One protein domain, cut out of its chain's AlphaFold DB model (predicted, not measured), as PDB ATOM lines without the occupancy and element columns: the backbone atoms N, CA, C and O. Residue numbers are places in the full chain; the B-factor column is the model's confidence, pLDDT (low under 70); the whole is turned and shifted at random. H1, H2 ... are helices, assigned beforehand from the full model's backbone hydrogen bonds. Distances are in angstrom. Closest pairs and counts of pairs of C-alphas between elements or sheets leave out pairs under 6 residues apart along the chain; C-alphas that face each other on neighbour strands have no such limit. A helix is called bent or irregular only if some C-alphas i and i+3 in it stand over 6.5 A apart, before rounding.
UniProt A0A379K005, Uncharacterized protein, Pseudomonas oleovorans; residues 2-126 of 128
ATOM      1  N   ASN A   2      51.232 111.785 129.663       77.94
ATOM      2  CA  ASN A   2      50.309 112.680 130.377       77.94
ATOM      3  C   ASN A   2      51.143 113.626 131.246       77.94
ATOM      4  O   ASN A   2      51.586 113.221 132.320       77.94
ATOM      5  N   ALA A   3      51.346 114.859 130.777       76.00
ATOM      6  CA  ALA A   3      52.215 115.858 131.406       76.00
ATOM      7  C   ALA A   3      51.946 116.049 132.913       76.00
ATOM      8  O   ALA A   3      52.882 116.246 133.684       76.00
ATOM      9  N   TYR A   4      50.692 115.903 133.357       78.50
ATOM     10  CA  TYR A   4      50.326 115.975 134.776       78.50
ATOM     11  C   TYR A   4      50.887 114.814 135.600       78.50
ATOM     12  O   TYR A   4      51.369 115.014 136.714       78.50
ATOM     13  N   LYS A   5      50.838 113.594 135.055       82.50
ATOM     14  CA  LYS A   5      51.365 112.401 135.724       82.50
ATOM     15  C   LYS A   5      52.884 112.483 135.849       82.50
ATOM     16  O   LYS A   5      53.424 112.143 136.896       82.50
ATOM     17  N   ASP A   6      53.554 112.975 134.811       84.94
ATOM     18  CA  ASP A   6      55.012 113.114 134.800       84.94
ATOM     19  C   ASP A   6      55.487 114.211 135.763       84.94
ATOM     20  O   ASP A   6      56.457 114.001 136.497       84.94
ATOM     21  N   ALA A   7      54.761 115.334 135.839       86.88
ATOM     22  CA  ALA A   7      55.002 116.383 136.829       86.88
ATOM     23  C   ALA A   7      54.838 115.854 138.261       86.88
ATOM     24  O   ALA A   7      55.736 116.008 139.086       86.88
ATOM     25  N   GLN A   8      53.744 115.142 138.546       90.25
ATOM     26  CA  GLN A   8      53.500 114.564 139.869       90.25
ATOM     27  C   GLN A   8      54.519 113.483 140.256       90.25
ATOM     28  O   GLN A   8      54.939 113.415 141.411       90.25
ATOM     29  N   ALA A   9      54.985 112.681 139.297       89.56
ATOM     30  CA  ALA A   9      56.097 111.761 139.523       89.56
ATOM     31  C   ALA A   9      57.406 112.514 139.836       89.56
ATOM     32  O   ALA A   9      58.206 112.052 140.650       89.56
ATOM     33  N   GLY A  10      57.631 113.678 139.217       91.06
ATOM     34  CA  GLY A  10      58.739 114.581 139.541       91.06
ATOM     35  C   GLY A  10      58.663 115.131 140.966       91.06
ATOM     36  O   GLY A  10      59.659 115.091 141.692       91.06
ATOM     37  N   GLU A  11      57.478 115.562 141.397       92.56
ATOM     38  CA  GLU A  11      57.219 116.019 142.766       92.56
ATOM     39  C   GLU A  11      57.464 114.909 143.796       92.56
ATOM     40  O   GLU A  11      58.151 115.134 144.795       92.56
ATOM     41  N   ALA A  12      56.977 113.691 143.535       93.19
ATOM     42  CA  ALA A  12      57.210 112.527 144.390       93.19
ATOM     43  C   ALA A  12      58.708 112.209 144.531       93.19
ATOM     44  O   ALA A  12      59.219 112.081 145.644       93.19
ATOM     45  N   ARG A  13      59.444 112.160 143.410       94.75
ATOM     46  CA  ARG A  13      60.902 111.939 143.416       94.75
ATOM     47  C   ARG A  13      61.645 113.019 144.199       94.75
ATOM     48  O   ARG A  13      62.550 112.705 144.971       94.75
ATOM     49  N   THR A  14      61.256 114.280 144.017       95.25
ATOM     50  CA  THR A  14      61.836 115.419 144.744       95.25
ATOM     51  C   THR A  14      61.590 115.293 146.245       95.25
ATOM     52  O   THR A  14      62.525 115.460 147.029       95.25
ATOM     53  N   PHE A  15      60.366 114.940 146.641       96.56
ATOM     54  CA  PHE A  15      60.001 114.728 148.038       96.56
ATOM     55  C   PHE A  15      60.834 113.610 148.674       96.56
ATOM     56  O   PHE A  15      61.456 113.831 149.713       96.56
ATOM     57  N   VAL A  16      60.908 112.440 148.027       97.06
ATOM     58  CA  VAL A  16      61.687 111.289 148.513       97.06
ATOM     59  C   VAL A  16      63.164 111.642 148.649       97.06
ATOM     60  O   VAL A  16      63.768 111.349 149.672       97.06
ATOM     61  N   THR A  17      63.736 112.330 147.657       96.88
ATOM     62  CA  THR A  17      65.159 112.703 147.672       96.88
ATOM     63  C   THR A  17      65.477 113.656 148.825       96.88
ATOM     64  O   THR A  17      66.482 113.487 149.511       96.88
ATOM     65  N   ARG A  18      64.613 114.649 149.072       96.88
ATOM     66  CA  ARG A  18      64.797 115.631 150.156       96.88
ATOM     67  C   ARG A  18      64.578 115.045 151.552       96.88
ATOM     68  O   ARG A  18      65.141 115.566 152.505       96.88
ATOM     69  N   ASN A  19      63.782 113.981 151.667       97.12
ATOM     70  CA  ASN A  19      63.358 113.396 152.943       97.12
ATOM     71  C   ASN A  19      63.803 111.931 153.107       97.12
ATOM     72  O   ASN A  19      63.188 111.185 153.868       97.12
ATOM     73  N   ASP A  20      64.863 111.507 152.410       97.31
ATOM     74  CA  ASP A  20      65.299 110.103 152.296       97.31
ATOM     75  C   ASP A  20      65.401 109.379 153.648       97.31
ATOM     76  O   ASP A  20      64.910 108.259 153.801       97.31
ATOM     77  N   GLN A  21      65.980 110.035 154.659       97.62
ATOM     78  CA  GLN A  21      66.132 109.455 155.995       97.62
ATOM     79  C   GLN A  21      64.784 109.151 156.661       97.62
ATOM     80  O   GLN A  21      64.611 108.070 157.228       97.62
ATOM     81  N   VAL A  22      63.830 110.081 156.567       97.00
ATOM     82  CA  VAL A  22      62.489 109.937 157.154       97.00
ATOM     83  C   VAL A  22      61.689 108.902 156.371       97.00
ATOM     84  O   VAL A  22      61.105 108.004 156.969       97.00
ATOM     85  N   VAL A  23      61.744 108.933 155.037       98.00
ATOM     86  CA  VAL A  23      61.089 107.930 154.181       98.00
ATOM     87  C   VAL A  23      61.560 106.518 154.534       98.00
ATOM     88  O   VAL A  23      60.735 105.642 154.787       98.00
ATOM     89  N   LYS A  24      62.876 106.301 154.652       98.06
ATOM     90  CA  LYS A  24      63.449 105.007 155.062       98.06
ATOM     91  C   LYS A  24      63.057 104.606 156.482       98.06
ATOM     92  O   LYS A  24      62.900 103.417 156.761       98.06
ATOM     93  N   LEU A  25      62.932 105.566 157.399       98.00
ATOM     94  CA  LEU A  25      62.460 105.297 158.755       98.00
ATOM     95  C   LEU A  25      61.019 104.777 158.735       98.00
ATOM     96  O   LEU A  25      60.769 103.699 159.277       98.00
ATOM     97  N   VAL A  26      60.111 105.491 158.069       98.31
ATOM     98  CA  VAL A  26      58.696 105.109 157.969       98.31
ATOM     99  C   VAL A  26      58.536 103.779 157.234       98.31
ATOM    100  O   VAL A  26      57.780 102.920 157.681       98.31
ATOM    101  N   GLU A  27      59.315 103.530 156.180       98.12
ATOM    102  CA  GLU A  27      59.314 102.238 155.488       98.12
ATOM    103  C   GLU A  27      59.704 101.078 156.426       98.12
ATOM    104  O   GLU A  27      59.076 100.017 156.411       98.12
ATOM    105  N   ARG A  28      60.717 101.264 157.288       97.94
ATOM    106  CA  ARG A  28      61.091 100.258 158.301       97.94
ATOM    107  C   ARG A  28      59.991 100.048 159.339       97.94
ATOM    108  O   ARG A  28      59.746  98.904 159.724       97.94
ATOM    109  N   LEU A  29      59.325 101.117 159.775       98.06
ATOM    110  CA  LEU A  29      58.188 101.023 160.695       98.06
ATOM    111  C   LEU A  29      57.029 100.247 160.063       98.06
ATOM    112  O   LEU A  29      56.501  99.338 160.696       98.06
ATOM    113  N   LEU A  30      56.703 100.511 158.796       98.38
ATOM    114  CA  LEU A  30      55.682  99.771 158.051       98.38
ATOM    115  C   LEU A  30      56.013  98.284 157.916       98.38
ATOM    116  O   LEU A  30      55.122  97.448 158.060       98.38
ATOM    117  N   LYS A  31      57.288  97.935 157.686       98.25
ATOM    118  CA  LYS A  31      57.745  96.533 157.652       98.25
ATOM    119  C   LYS A  31      57.535  95.846 158.999       98.25
ATOM    120  O   LYS A  31      57.010  94.736 159.044       98.25
ATOM    121  N   ARG A  32      57.873  96.518 160.104       98.06
ATOM    122  CA  ARG A  32      57.620  95.995 161.455       98.06
ATOM    123  C   ARG A  32      56.121  95.857 161.738       98.06
ATOM    124  O   ARG A  32      55.690  94.809 162.216       98.06
ATOM    125  N   ALA A  33      55.329  96.870 161.392       98.31
ATOM    126  CA  ALA A  33      53.878  96.861 161.544       98.31
ATOM    127  C   ALA A  33      53.220  95.748 160.708       98.31
ATOM    128  O   ALA A  33      52.279  95.111 161.175       98.31
ATOM    129  N   ALA A  34      53.755  95.441 159.521       98.31
ATOM    130  CA  ALA A  34      53.298  94.320 158.700       98.31
ATOM    131  C   ALA A  34      53.528  92.966 159.395       98.31
ATOM    132  O   ALA A  34      52.670  92.089 159.330       98.31
ATOM    133  N   GLY A  35      54.642  92.804 160.118       97.75
ATOM    134  CA  GLY A  35      54.870  91.626 160.962       97.75
ATOM    135  C   GLY A  35      53.802  91.480 162.049       97.75
ATOM    136  O   GLY A  35      53.201  90.416 162.196       97.75
ATOM    137  N   VAL A  36      53.482  92.576 162.744       97.75
ATOM    138  CA  VAL A  36      52.418  92.596 163.764       97.75
ATOM    139  C   VAL A  36      51.050  92.261 163.161       97.75
ATOM    140  O   VAL A  36      50.302  91.470 163.740       97.75
ATOM    141  N   LEU A  37      50.730  92.821 161.990       97.69
ATOM    142  CA  LEU A  37      49.512  92.513 161.238       97.69
ATOM    143  C   LEU A  37      49.404  91.010 160.945       97.69
ATOM    144  O   LEU A  37      48.343  90.410 161.138       97.69
ATOM    145  N   VAL A  38      50.500  90.389 160.504       97.31
ATOM    146  CA  VAL A  38      50.532  88.954 160.208       97.31
ATOM    147  C   VAL A  38      50.274  88.125 161.460       97.31
ATOM    148  O   VAL A  38      49.412  87.244 161.452       97.31
ATOM    149  N   GLU A  39      50.989  88.416 162.545       96.25
ATOM    150  CA  GLU A  39      50.920  87.641 163.783       96.25
ATOM    151  C   GLU A  39      49.569  87.762 164.493       96.25
ATOM    152  O   GLU A  39      49.030  86.763 164.980       96.25
ATOM    153  N   LYS A  40      49.023  88.983 164.572       95.94
ATOM    154  CA  LYS A  40      47.839  89.279 165.389       95.94
ATOM    155  C   LYS A  40      46.524  89.118 164.629       95.94
ATOM    156  O   LYS A  40      45.526  88.760 165.267       95.94
ATOM    157  N   VAL A  41      46.525  89.365 163.315       97.12
ATOM    158  CA  VAL A  41      45.308  89.400 162.487       97.12
ATOM    159  C   VAL A  41      45.328  88.326 161.402       97.12
ATOM    160  O   VAL A  41      44.490  87.425 161.444       97.12
ATOM    161  N   CYS A  42      46.294  88.353 160.471       96.44
ATOM    162  CA  CYS A  42      46.267  87.457 159.302       96.44
ATOM    163  C   CYS A  42      46.268  85.985 159.714       96.44
ATOM    164  O   CYS A  42      45.508  85.199 159.158       96.44
ATOM    165  N   ARG A  43      47.042  85.622 160.746       96.56
ATOM    166  CA  ARG A  43      47.092  84.256 161.291       96.56
ATOM    167  C   ARG A  43      45.723  83.700 161.704       96.56
ATOM    168  O   ARG A  43      45.546  82.488 161.713       96.56
ATOM    169  N   LYS A  44      44.780  84.561 162.089       96.38
ATOM    170  CA  LYS A  44      43.427  84.167 162.513       96.38
ATOM    171  C   LYS A  44      42.406  84.234 161.377       96.38
ATOM    172  O   LYS A  44      41.386  83.560 161.454       96.38
ATOM    173  N   ALA A  45      42.647  85.090 160.385       94.62
ATOM    174  CA  ALA A  45      41.702  85.384 159.311       94.62
ATOM    175  C   ALA A  45      41.916  84.536 158.049       94.62
ATOM    176  O   ALA A  45      40.961  84.302 157.313       94.62
ATOM    177  N   MET A  46      43.160  84.137 157.775       95.44
ATOM    178  CA  MET A  46      43.570  83.516 156.514       95.44
ATOM    179  C   MET A  46      43.769  82.007 156.646       95.44
ATOM    180  O   MET A  46      44.080  81.493 157.721       95.44
ATOM    181  N   THR A  47      43.646  81.301 155.524       95.38
ATOM    182  CA  THR A  47      44.091  79.906 155.413       95.38
ATOM    183  C   THR A  47      45.619  79.815 155.503       95.38
ATOM    184  O   THR A  47      46.327  80.792 155.257       95.38
ATOM    185  N   GLU A  48      46.157  78.631 155.813       95.44
ATOM    186  CA  GLU A  48      47.614  78.444 155.938       95.44
ATOM    187  C   GLU A  48      48.364  78.803 154.642       95.44
ATOM    188  O   GLU A  48      49.421  79.429 154.684       95.44
ATOM    189  N   GLY A  49      47.791  78.470 153.479       95.56
ATOM    190  CA  GLY A  49      48.382  78.796 152.179       95.56
ATOM    191  C   GLY A  49      48.477  80.305 151.936       95.56
ATOM    192  O   GLY A  49      49.538  80.807 151.570       95.56
ATOM    193  N   GLU A  50      47.395  81.043 152.189       95.56
ATOM    194  CA  GLU A  50      47.370  82.508 152.074       95.56
ATOM    195  C   GLU A  50      48.329  83.163 153.074       95.56
ATOM    196  O   GLU A  50      49.124  84.032 152.704       95.56
ATOM    197  N   LEU A  51      48.306  82.701 154.329       96.88
ATOM    198  CA  LEU A  51      49.175  83.193 155.392       96.88
ATOM    199  C   LEU A  51      50.653  83.041 155.025       96.88
ATOM    200  O   LEU A  51      51.440  83.959 155.263       96.88
ATOM    201  N   GLN A  52      51.037  81.911 154.427       97.62
ATOM    202  CA  GLN A  52      52.416  81.665 154.022       97.62
ATOM    203  C   GLN A  52      52.872  82.621 152.911       97.62
ATOM    204  O   GLN A  52      53.992  83.133 152.960       97.62
ATOM    205  N   VAL A  53      52.002  82.921 151.943       97.50
ATOM    206  CA  VAL A  53      52.300  83.893 150.878       97.50
ATOM    207  C   VAL A  53      52.477  85.302 151.456       97.50
ATOM    208  O   VAL A  53      53.407  86.013 151.067       97.50
ATOM    209  N   VAL A  54      51.632  85.702 152.414       97.19
ATOM    210  CA  VAL A  54      51.752  87.009 153.081       97.19
ATOM    211  C   VAL A  54      53.029  87.087 153.922       97.19
ATOM    212  O   VAL A  54      53.757  88.074 153.812       97.19
ATOM    213  N   LYS A  55      53.357  86.049 154.703       97.75
ATOM    214  CA  LYS A  55      54.607  85.976 155.483       97.75
ATOM    215  C   LYS A  55      55.838  86.170 154.604       97.75
ATOM    216  O   LYS A  55      56.664  87.026 154.903       97.75
ATOM    217  N   GLN A  56      55.912  85.460 153.479       98.12
ATOM    218  CA  GLN A  56      57.023  85.601 152.536       98.12
ATOM    219  C   GLN A  56      57.136  87.023 151.969       98.12
ATOM    220  O   GLN A  56      58.241  87.535 151.802       98.12
ATOM    221  N   ALA A  57      56.008  87.679 151.675       97.81
ATOM    222  CA  ALA A  57      56.015  89.067 151.215       97.81
ATOM    223  C   ALA A  57      56.531  90.029 152.304       97.81
ATOM    224  O   ALA A  57      57.307  90.935 151.998       97.81
ATOM    225  N   VAL A  58      56.157  89.810 153.571       97.00
ATOM    226  CA  VAL A  58      56.660  90.589 154.716       97.00
ATOM    227  C   VAL A  58      58.162  90.376 154.923       97.00
ATOM    228  O   VAL A  58      58.894  91.356 155.039       97.00
ATOM    229  N   GLU A  59      58.640  89.130 154.904       96.44
ATOM    230  CA  GLU A  59      60.064  88.784 155.063       96.44
ATOM    231  C   GLU A  59      60.945  89.424 153.983       96.44
ATOM    232  O   GLU A  59      62.053  89.881 154.262       96.44
ATOM    233  N   ARG A  60      60.437  89.512 152.750       96.94
ATOM    234  CA  ARG A  60      61.119  90.181 151.630       96.94
ATOM    235  C   ARG A  60      60.979  91.704 151.649       96.94
ATOM    236  O   ARG A  60      61.569  92.380 150.810       96.94
ATOM    237  N   GLY A  61      60.197  92.259 152.575       95.44
ATOM    238  CA  GLY A  61      59.912  93.691 152.639       95.44
ATOM    239  C   GLY A  61      59.074  94.213 151.465       95.44
ATOM    240  O   GLY A  61      59.108  95.411 151.187       95.44
ATOM    241  N   GLU A  62      58.322  93.347 150.780       97.06
ATOM    242  CA  GLU A  62      57.497  93.663 149.607       97.06
ATOM    243  C   GLU A  62      56.164  94.323 150.034       97.06
ATOM    244  O   GLU A  62      55.087  93.765 149.830       97.06
ATOM    245  N   LEU A  63      56.209  95.518 150.642       97.06
ATOM    246  CA  LEU A  63      55.041  96.174 151.267       97.06
ATOM    247  C   LEU A  63      53.821  96.313 150.339       97.06
ATOM    248  O   LEU A  63      52.699  96.022 150.750       97.06
ATOM    249  N   TYR A  64      54.028  96.689 149.073       96.69
ATOM    250  CA  TYR A  64      52.933  96.770 148.097       96.69
ATOM    251  C   TYR A  64      52.272  95.409 147.852       96.69
ATOM    252  O   TYR A  64      51.052  95.317 147.714       96.69
ATOM    253  N   LYS A  65      53.061  94.332 147.834       97.75
ATOM    254  CA  LYS A  65      52.527  92.982 147.676       97.75
ATOM    255  C   LYS A  65      51.734  92.568 148.907       97.75
ATOM    256  O   LYS A  65      50.622  92.076 148.742       97.75
ATOM    257  N   VAL A  66      52.246  92.836 150.114       97.81
ATOM    258  CA  VAL A  66      51.490  92.638 151.363       97.81
ATOM    259  C   VAL A  66      50.143  93.352 151.262       97.81
ATOM    260  O   VAL A  66      49.111  92.710 151.423       97.81
ATOM    261  N   PHE A  67      50.136  94.630 150.872       97.38
ATOM    262  CA  PHE A  67      48.913  95.412 150.690       97.38
ATOM    263  C   PHE A  67      47.945  94.776 149.694       97.38
ATOM    264  O   PHE A  67      46.766  94.605 150.002       97.38
ATOM    265  N   SER A  68      48.439  94.369 148.523       97.06
ATOM    266  CA  SER A  68      47.613  93.736 147.492       97.06
ATOM    267  C   SER A  68      47.001  92.399 147.928       97.06
ATOM    268  O   SER A  68      45.919  92.058 147.462       97.06
ATOM    269  N   LEU A  69      47.662  91.669 148.833       96.62
ATOM    270  CA  LEU A  69      47.193  90.384 149.355       96.62
ATOM    271  C   LEU A  69      46.191  90.551 150.501       96.62
ATOM    272  O   LEU A  69      45.204  89.825 150.562       96.62
ATOM    273  N   VAL A  70      46.428  91.496 151.416       96.00
ATOM    274  CA  VAL A  70      45.589  91.661 152.617       96.00
ATOM    275  C   VAL A  70      44.363  92.540 152.366       96.00
ATOM    276  O   VAL A  70      43.323  92.330 152.989       96.00
ATOM    277  N   ARG A  71      44.439  93.517 151.450       96.06
ATOM    278  CA  ARG A  71      43.331  94.450 151.186       96.06
ATOM    279  C   ARG A  71      42.044  93.755 150.716       96.06
ATOM    280  O   ARG A  71      40.991  94.097 151.248       96.06
ATOM    281  N   PRO A  72      42.073  92.779 149.788       95.38
ATOM    282  CA  PRO A  72      40.860  92.069 149.374       95.38
ATOM    283  C   PRO A  72      40.201  91.274 150.507       95.38
ATOM    284  O   PRO A  72      39.004  91.016 150.451       95.38
ATOM    285  N   ALA A  73      40.962  90.923 151.549       92.94
ATOM    286  CA  ALA A  73      40.487  90.137 152.679       92.94
ATOM    287  C   ALA A  73      39.845  90.980 153.807       92.94
ATOM    288  O   ALA A  73      39.730  90.519 154.944       92.94
ATOM    289  N   ALA A  74      39.448  92.229 153.523       94.38
ATOM    290  CA  ALA A  74      38.951  93.187 154.520       94.38
ATOM    291  C   ALA A  74      37.845  92.613 155.417       94.38
ATOM    292  O   ALA A  74      37.873  92.780 156.638       94.38
ATOM    293  N   ASP A  75      36.898  91.888 154.820       93.56
ATOM    294  CA  ASP A  75      35.783  91.293 155.551       93.56
ATOM    295  C   ASP A  75      36.225  90.186 156.513       93.56
ATOM    296  O   ASP A  75      35.678  90.101 157.615       93.56
ATOM    297  N   GLN A  76      37.206  89.349 156.143       93.69
ATOM    298  CA  GLN A  76      37.748  88.344 157.064       93.69
ATOM    299  C   GLN A  76      38.557  89.006 158.185       93.69
ATOM    300  O   GLN A  76      38.384  88.655 159.352       93.69
ATOM    301  N   MET A  77      39.390  89.997 157.848       95.06
ATOM    302  CA  MET A  77      40.244  90.700 158.812       95.06
ATOM    303  C   MET A  77      39.414  91.420 159.877       95.06
ATOM    304  O   MET A  77      39.643  91.231 161.071       95.06
ATOM    305  N   ARG A  78      38.377  92.161 159.462       93.00
ATOM    306  CA  ARG A  78      37.500  92.920 160.369       93.00
ATOM    307  C   ARG A  78      36.809  92.042 161.414       93.00
ATOM    308  O   ARG A  78      36.516  92.508 162.508       93.00
ATOM    309  N   ARG A  79      36.528  90.773 161.102       92.94
ATOM    310  CA  ARG A  79      35.852  89.854 162.038       92.94
ATOM    311  C   ARG A  79      36.738  89.425 163.206       92.94
ATOM    312  O   ARG A  79      36.206  89.043 164.243       92.94
ATOM    313  N   VAL A  80      38.059  89.450 163.036       93.38
ATOM    314  CA  VAL A  80      39.021  88.946 164.034       93.38
ATOM    315  C   VAL A  80      39.896  90.043 164.640       93.38
ATOM    316  O   VAL A  80      40.564  89.809 165.650       93.38
ATOM    317  N   ASP A  81      39.907  91.226 164.031       94.38
ATOM    318  CA  ASP A  81      40.690  92.373 164.467       94.38
ATOM    319  C   ASP A  81      39.920  93.260 165.452       94.38
ATOM    320  O   ASP A  81      39.176  94.159 165.073       94.38
ATOM    321  N   SER A  82      40.129  93.027 166.746       86.50
ATOM    322  CA  SER A  82      39.527  93.841 167.808       86.50
ATOM    323  C   SER A  82      40.276  95.143 168.106       86.50
ATOM    324  O   SER A  82      39.808  95.929 168.927       86.50
ATOM    325  N   LYS A  83      41.448  95.361 167.496       89.69
ATOM    326  CA  LYS A  83      42.343  96.490 167.798       89.69
ATOM    327  C   LYS A  83      42.550  97.436 166.616       89.69
ATOM    328  O   LYS A  83      43.387  98.320 166.721       89.69
ATOM    329  N   ASN A  84      41.802  97.250 165.530       94.19
ATOM    330  CA  ASN A  84      41.900  98.031 164.296       94.19
ATOM    331  C   ASN A  84      43.271  97.969 163.590       94.19
ATOM    332  O   ASN A  84      43.554  98.784 162.717       94.19
ATOM    333  N   ILE A  85      44.103  96.972 163.910       96.81
ATOM    334  CA  ILE A  85      45.448  96.789 163.343       96.81
ATOM    335  C   ILE A  85      45.411  96.700 161.812       96.81
ATOM    336  O   ILE A  85      46.313  97.195 161.139       96.81
ATOM    337  N   TYR A  86      44.398  96.040 161.253       97.38
ATOM    338  CA  TYR A  86      44.229  95.884 159.816       97.38
ATOM    339  C   TYR A  86      44.023  97.226 159.119       97.38
ATOM    340  O   TYR A  86      44.768  97.537 158.190       97.38
ATOM    341  N   TRP A  87      43.037  98.013 159.558       97.12
ATOM    342  CA  TRP A  87      42.743  99.299 158.927       97.12
ATOM    343  C   TRP A  87      43.858 100.303 159.171       97.12
ATOM    344  O   TRP A  87      44.292 100.936 158.214       97.12
ATOM    345  N   ASP A  88      44.420 100.340 160.381       97.81
ATOM    346  CA  ASP A  88      45.575 101.186 160.675       97.81
ATOM    347  C   ASP A  88      46.745 100.857 159.735       97.81
ATOM    348  O   ASP A  88      47.419 101.758 159.242       97.81
ATOM    349  N   TRP A  89      46.992  99.574 159.432       98.31
ATOM    350  CA  TRP A  89      48.076  99.192 158.524       98.31
ATOM    351  C   TRP A  89      47.761  99.539 157.060       98.31
ATOM    352  O   TRP A  89      48.643 100.016 156.340       98.31
ATOM    353  N   ILE A  90      46.517  99.320 156.615       98.19
ATOM    354  CA  ILE A  90      46.041  99.705 155.277       98.19
ATOM    355  C   ILE A  90      46.197 101.215 155.064       98.19
ATOM    356  O   ILE A  90      46.734 101.629 154.033       98.19
ATOM    357  N   ASP A  91      45.790 102.017 156.045       98.12
ATOM    358  CA  ASP A  91      45.840 103.477 155.993       98.12
ATOM    359  C   ASP A  91      47.277 103.996 156.114       98.12
ATOM    360  O   ASP A  91      47.664 104.916 155.385       98.12
ATOM    361  N   ALA A  92      48.110 103.356 156.943       98.31
ATOM    362  CA  ALA A  92      49.531 103.677 157.044       98.31
ATOM    363  C   ALA A  92      50.247 103.456 155.704       98.31
ATOM    364  O   ALA A  92      50.964 104.337 155.221       98.31
ATOM    365  N   PHE A  93      50.036 102.299 155.065       98.19
ATOM    366  CA  PHE A  93      50.634 102.018 153.762       98.19
ATOM    367  C   PHE A  93      50.075 102.930 152.664       98.19
ATOM    368  O   PHE A  93      50.841 103.410 151.825       98.19
ATOM    369  N   GLY A  94      48.765 103.194 152.666       97.19
ATOM    370  CA  GLY A  94      48.132 104.115 151.721       97.19
ATOM    371  C   GLY A  94      48.735 105.518 151.804       97.19
ATOM    372  O   GLY A  94      49.175 106.063 150.793       97.19
ATOM    373  N   SER A  95      48.862 106.048 153.022       97.88
ATOM    374  CA  SER A  95      49.446 107.367 153.284       97.88
ATOM    375  C   SER A  95      50.928 107.428 152.898       97.88
ATOM    376  O   SER A  95      51.378 108.389 152.271       97.88
ATOM    377  N   TYR A  96      51.689 106.363 153.164       98.19
ATOM    378  CA  TYR A  96      53.070 106.255 152.694       98.19
ATOM    379  C   TYR A  96      53.154 106.258 151.164       98.19
ATOM    380  O   TYR A  96      53.924 107.030 150.595       98.19
ATOM    381  N   SER A  97      52.338 105.442 150.486       96.44
ATOM    382  CA  SER A  97      52.274 105.398 149.019       96.44
ATOM    383  C   SER A  97      51.943 106.771 148.434       96.44
ATOM    384  O   SER A  97      52.558 107.187 147.448       96.44
ATOM    385  N   ASP A  98      51.023 107.502 149.062       95.50
ATOM    386  CA  ASP A  98      50.675 108.862 148.666       95.50
ATOM    387  C   ASP A  98      51.855 109.821 148.788       95.50
ATOM    388  O   ASP A  98      52.146 110.560 147.840       95.50
ATOM    389  N   ALA A  99      52.600 109.754 149.889       96.06
ATOM    390  CA  ALA A  99      53.801 110.552 150.072       96.06
ATOM    391  C   ALA A  99      54.862 110.267 148.992       96.06
ATOM    392  O   ALA A  99      55.374 111.205 148.368       96.06
ATOM    393  N   VAL A 100      55.165 108.989 148.733       95.06
ATOM    394  CA  VAL A 100      56.373 108.601 147.981       95.06
ATOM    395  C   VAL A 100      56.169 108.312 146.495       95.06
ATOM    396  O   VAL A 100      57.147 108.312 145.750       95.06
ATOM    397  N   GLY A 101      54.941 108.045 146.039       87.06
ATOM    398  CA  GLY A 101      54.741 107.490 144.693       87.06
ATOM    399  C   GLY A 101      53.431 107.842 143.998       87.06
ATOM    400  O   GLY A 101      53.409 107.911 142.764       87.06
ATOM    401  N   SER A 102      52.346 108.104 144.732       86.12
ATOM    402  CA  SER A 102      51.071 108.427 144.090       86.12
ATOM    403  C   SER A 102      51.164 109.741 143.310       86.12
ATOM    404  O   SER A 102      51.741 110.739 143.757       86.12
ATOM    405  N   CYS A 103      50.569 109.727 142.117       88.25
ATOM    406  CA  CYS A 103      50.589 110.838 141.167       88.25
ATOM    407  C   CYS A 103      49.235 111.559 141.100       88.25
ATOM    408  O   CYS A 103      48.770 111.916 140.015       88.25
ATOM    409  N   TRP A 104      48.564 111.716 142.245       86.88
ATOM    410  CA  TRP A 104      47.281 112.412 142.296       86.88
ATOM    411  C   TRP A 104      47.450 113.878 141.863       86.88
ATOM    412  O   TRP A 104      48.418 114.516 142.278       86.88
ATOM    413  N   PRO A 105      46.510 114.451 141.087       85.44
ATOM    414  CA  PRO A 105      46.645 115.815 140.564       85.44
ATOM    415  C   PRO A 105      46.830 116.902 141.633       85.44
ATOM    416  O   PRO A 105      47.411 117.944 141.353       85.44
ATOM    417  N   TYR A 106      46.345 116.660 142.853       85.69
ATOM    418  CA  TYR A 106      46.349 117.612 143.964       85.69
ATOM    419  C   TYR A 106      47.518 117.430 144.945       85.69
ATOM    420  O   TYR A 106      47.547 118.101 145.976       85.69
ATOM    421  N   MET A 107      48.461 116.516 144.688       91.69
ATOM    422  CA  MET A 107      49.540 116.237 145.640       91.69
ATOM    423  C   MET A 107      50.641 117.294 145.580       91.69
ATOM    424  O   MET A 107      51.436 117.347 144.644       91.69
ATOM    425  N   SER A 108      50.688 118.128 146.620       92.81
ATOM    426  CA  SER A 108      51.776 119.064 146.903       92.81
ATOM    427  C   SER A 108      52.834 118.427 147.813       92.81
ATOM    428  O   SER A 108      52.587 117.399 148.448       92.81
ATOM    429  N   GLN A 109      54.000 119.067 147.936       95.19
ATOM    430  CA  GLN A 109      55.035 118.667 148.901       95.19
ATOM    431  C   GLN A 109      54.509 118.650 150.347       95.19
ATOM    432  O   GLN A 109      54.818 117.733 151.102       95.19
ATOM    433  N   GLU A 110      53.668 119.617 150.719       95.69
ATOM    434  CA  GLU A 110      53.037 119.687 152.043       95.69
ATOM    435  C   GLU A 110      52.100 118.499 152.293       95.69
ATOM    436  O   GLU A 110      52.181 117.852 153.334       95.69
ATOM    437  N   ARG A 111      51.264 118.137 151.310       95.88
ATOM    438  CA  ARG A 111      50.393 116.957 151.421       95.88
ATOM    439  C   ARG A 111      51.192 115.660 151.506       95.88
ATOM    440  O   ARG A 111      50.801 114.766 152.246       95.88
ATOM    441  N   ARG A 112      52.320 115.563 150.792       97.06
ATOM    442  CA  ARG A 112      53.250 114.424 150.907       97.06
ATOM    443  C   ARG A 112      53.872 114.346 152.302       97.06
ATOM    444  O   ARG A 112      53.935 113.258 152.862       97.06
ATOM    445  N   ALA A 113      54.269 115.482 152.879       97.44
ATOM    446  CA  ALA A 113      54.792 115.547 154.243       97.44
ATOM    447  C   ALA A 113      53.748 115.103 155.275       97.44
ATOM    448  O   ALA A 113      54.039 114.247 156.107       97.44
ATOM    449  N   TYR A 114      52.521 115.621 155.167       97.31
ATOM    450  CA  TYR A 114      51.405 115.214 156.019       97.31
ATOM    451  C   TYR A 114      51.121 113.711 155.906       97.31
ATOM    452  O   TYR A 114      51.002 113.026 156.918       97.31
ATOM    453  N   ALA A 115      51.066 113.176 154.684       97.81
ATOM    454  CA  ALA A 115      50.815 111.756 154.460       97.81
ATOM    455  C   ALA A 115      51.942 110.870 155.026       97.81
ATOM    456  O   ALA A 115      51.667 109.818 155.601       97.81
ATOM    457  N   LEU A 116      53.205 111.304 154.932       98.31
ATOM    458  CA  LEU A 116      54.331 110.574 155.518       98.31
ATOM    459  C   LEU A 116      54.274 110.566 157.054       98.31
ATOM    460  O   LEU A 116      54.496 109.517 157.654       98.31
ATOM    461  N   LEU A 117      53.940 111.704 157.672       98.25
ATOM    462  CA  LEU A 117      53.744 111.807 159.122       98.25
ATOM    463  C   LEU A 117      52.591 110.912 159.586       98.25
ATOM    464  O   LEU A 117      52.734 110.151 160.537       98.25
ATOM    465  N   HIS A 118      51.467 110.938 158.873       98.12
ATOM    466  CA  HIS A 118      50.319 110.107 159.213       98.12
ATOM    467  C   HIS A 118      50.635 108.606 159.095       98.12
ATOM    468  O   HIS A 118      50.266 107.812 159.961       98.12
ATOM    469  N   ALA A 119      51.395 108.214 158.064       98.50
ATOM    470  CA  ALA A 119      51.893 106.848 157.929       98.50
ATOM    471  C   ALA A 119      52.776 106.428 159.116       98.50
ATOM    472  O   ALA A 119      52.664 105.301 159.600       98.50
ATOM    473  N   GLU A 120      53.640 107.327 159.594       98.44
ATOM    474  CA  GLU A 120      54.484 107.101 160.768       98.44
ATOM    475  C   GLU A 120      53.661 106.905 162.047       98.44
ATOM    476  O   GLU A 120      53.905 105.958 162.797       98.44
ATOM    477  N   GLU A 121      52.688 107.781 162.300       98.19
ATOM    478  CA  GLU A 121      51.819 107.732 163.480       98.19
ATOM    479  C   GLU A 121      51.068 106.399 163.572       98.19
ATOM    480  O   GLU A 121      51.121 105.724 164.607       98.19
ATOM    481  N   LEU A 122      50.436 105.986 162.470       98.00
ATOM    482  CA  LEU A 122      49.689 104.732 162.384       98.00
ATOM    483  C   LEU A 122      50.609 103.511 162.516       98.00
ATOM    484  O   LEU A 122      50.341 102.608 163.312       98.00
ATOM    485  N   ALA A 123      51.744 103.492 161.805       97.62
ATOM    486  CA  ALA A 123      52.703 102.390 161.895       97.62
ATOM    487  C   ALA A 123      53.259 102.226 163.320       97.62
ATOM    488  O   ALA A 123      53.415 101.101 163.807       97.62
ATOM    489  N   ASN A 124      53.515 103.336 164.017       97.12
ATOM    490  CA  ASN A 124      53.931 103.319 165.415       97.12
ATOM    491  C   ASN A 124      52.821 102.830 166.345       97.12
ATOM    492  O   ASN A 124      53.111 102.058 167.257       97.12
ATOM    493  N   ALA A 125      51.569 103.246 166.134       95.62
ATOM    494  CA  ALA A 125      50.432 102.797 166.938       95.62
ATOM    495  C   ALA A 125      50.263 101.269 166.892       95.62
ATOM    496  O   ALA A 125      50.079 100.646 167.935       95.62
ATOM    497  N   ILE A 126      50.441 100.663 165.714       96.88
ATOM    498  CA  ILE A 126      50.392  99.203 165.527       96.88
ATOM    499  C   ILE A 126      51.530  98.485 166.269       96.88
ATOM    500  O   ILE A 126      51.348  97.375 166.773       96.88
TER     501      ILE A 126
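AT A GLANCE: This is residues 2 to 126 of the 128 residues of an uncharacterized protein of Pseudomonas oleovorans (UniProt A0A379K005). Five helices, H2 to H6, make an up-and-down bundle along the long helix H2, and a sixth, H1, turns off at the end where H2 begins, about perpendicular to it. H5 and H6 pack side by side along H2 as a close pair, while H3 and the kinked H4 fold back and forth near the last residues of H2. The helix packing over the whole domain, H1 included, is part aligned and part crossed: of nine pairs of helices that touch and have a tilt, four are at a shallow tilt. The printed part has 125 residues with six named helices, H1 to H6 in order along the chain, and no named strand; its class is all helix. It is compact, with a radius of gyration of the C-alphas of 15.1 A, and only just elongated in outline, with spans of 44 by 29 by 24 A.

HOW THE PARTS SIT: H2, residues 20 to 45, is the longest helix and has a kink of 43 degrees near residue 38. It is irregular, but only just: C-alphas 40 and 43 are 6.53 A apart. H5, residues 85 to 100, touches H2 at a shallow tilt of 26 degrees, opposite ways, with the closest C-alphas those of Leu 37 and Ile 85, 6.3 A apart. H2 and H5 are the hubs, touching four other helices each. H6, residues 109 to 126, forms a helical hairpin with H5, with 34 pairs of C-alphas within 8 A; the closest, those of Ala 99 and Arg 112, are 4.0 A apart, and the tilt is a shallow 25 degrees. H6 also touches H2, the same way at a steep tilt of 41 degrees, with the C-alphas of Val 26 and Glu 120 closest at 5.4 A. H3, residues 48 to 59, forms a hairpin with H2 at a shallow tilt of 15 degrees; residues 31 to 43 of H2 alone touch it, and the C-alphas of Arg 43 and Leu 51 are closest at 6.3 A. H4, residues 63 to 80, has a kink of 80 degrees near residue 73 and is irregular, with C-alphas 72 and 75 8.0 A apart. H4 touches H2 at a steep tilt of 38 degrees, the same way, with the C-alphas of Ala 45 and Gln 76 closest at 5.4 A. H4 forms hairpins with H3, where the C-alphas of Ala 57 and Val 66 are closest at 5.8 A, and with H5, where those of Met 77 and Tyr 86 are closest at 6.6 A. H1, residues 3 to 18, touches H5 with residues 12 to 16 alone, about perpendicular at 77 degrees; the C-alphas of Ala 12 and Val 100 are closest at 5.4 A. H1 touches H6 with residues 11 to 15 alone, and the C-alphas of Phe 15 and Gln 109 are closest at 6.4 A. H1 and H2 are close but not clearly touching, about perpendicular at 81 degrees, with the C-alphas of Val 16 and Val 23 closest at 6.6 A. H3 is apart from H1, H5 and H6, and H4 is apart from H1 and H6. Every O i to N i+4 pair is within hydrogen-bond range in H1, H3, H5 and H6; in H2 it is 20 of 22, and in H4 7 of 14, with 11 of 15 O i to N i+3 pairs within range.

IN THESE COORDINATES: H2 measures 34.9 A from first to last C-alpha, beginning at C-alpha 20 at (65.299, 110.103, 152.296). H6 measures 26.0 A and ends at C-alpha 126 at (50.392, 99.203, 165.527). H1 begins at C-alpha 3 at (52.215, 115.858, 131.406) and measures 22.6 A. H5 measures 22.2 A, H4 21.7 A and H3 16.2 A.

THE WHOLE: The two C-alphas farthest apart are those of Ala 3 and Lys 44, at 45.3 A. The printed part, residues 2 to 126, has no cut. The links from H1 to H2, H2 to H3, H3 to H4 and H4 to H5 are tight; the link from H5 to H6, eight residues, is short, and no link is long. The mean pLDDT of the printed part is 95.1, and no printed residue is under 70.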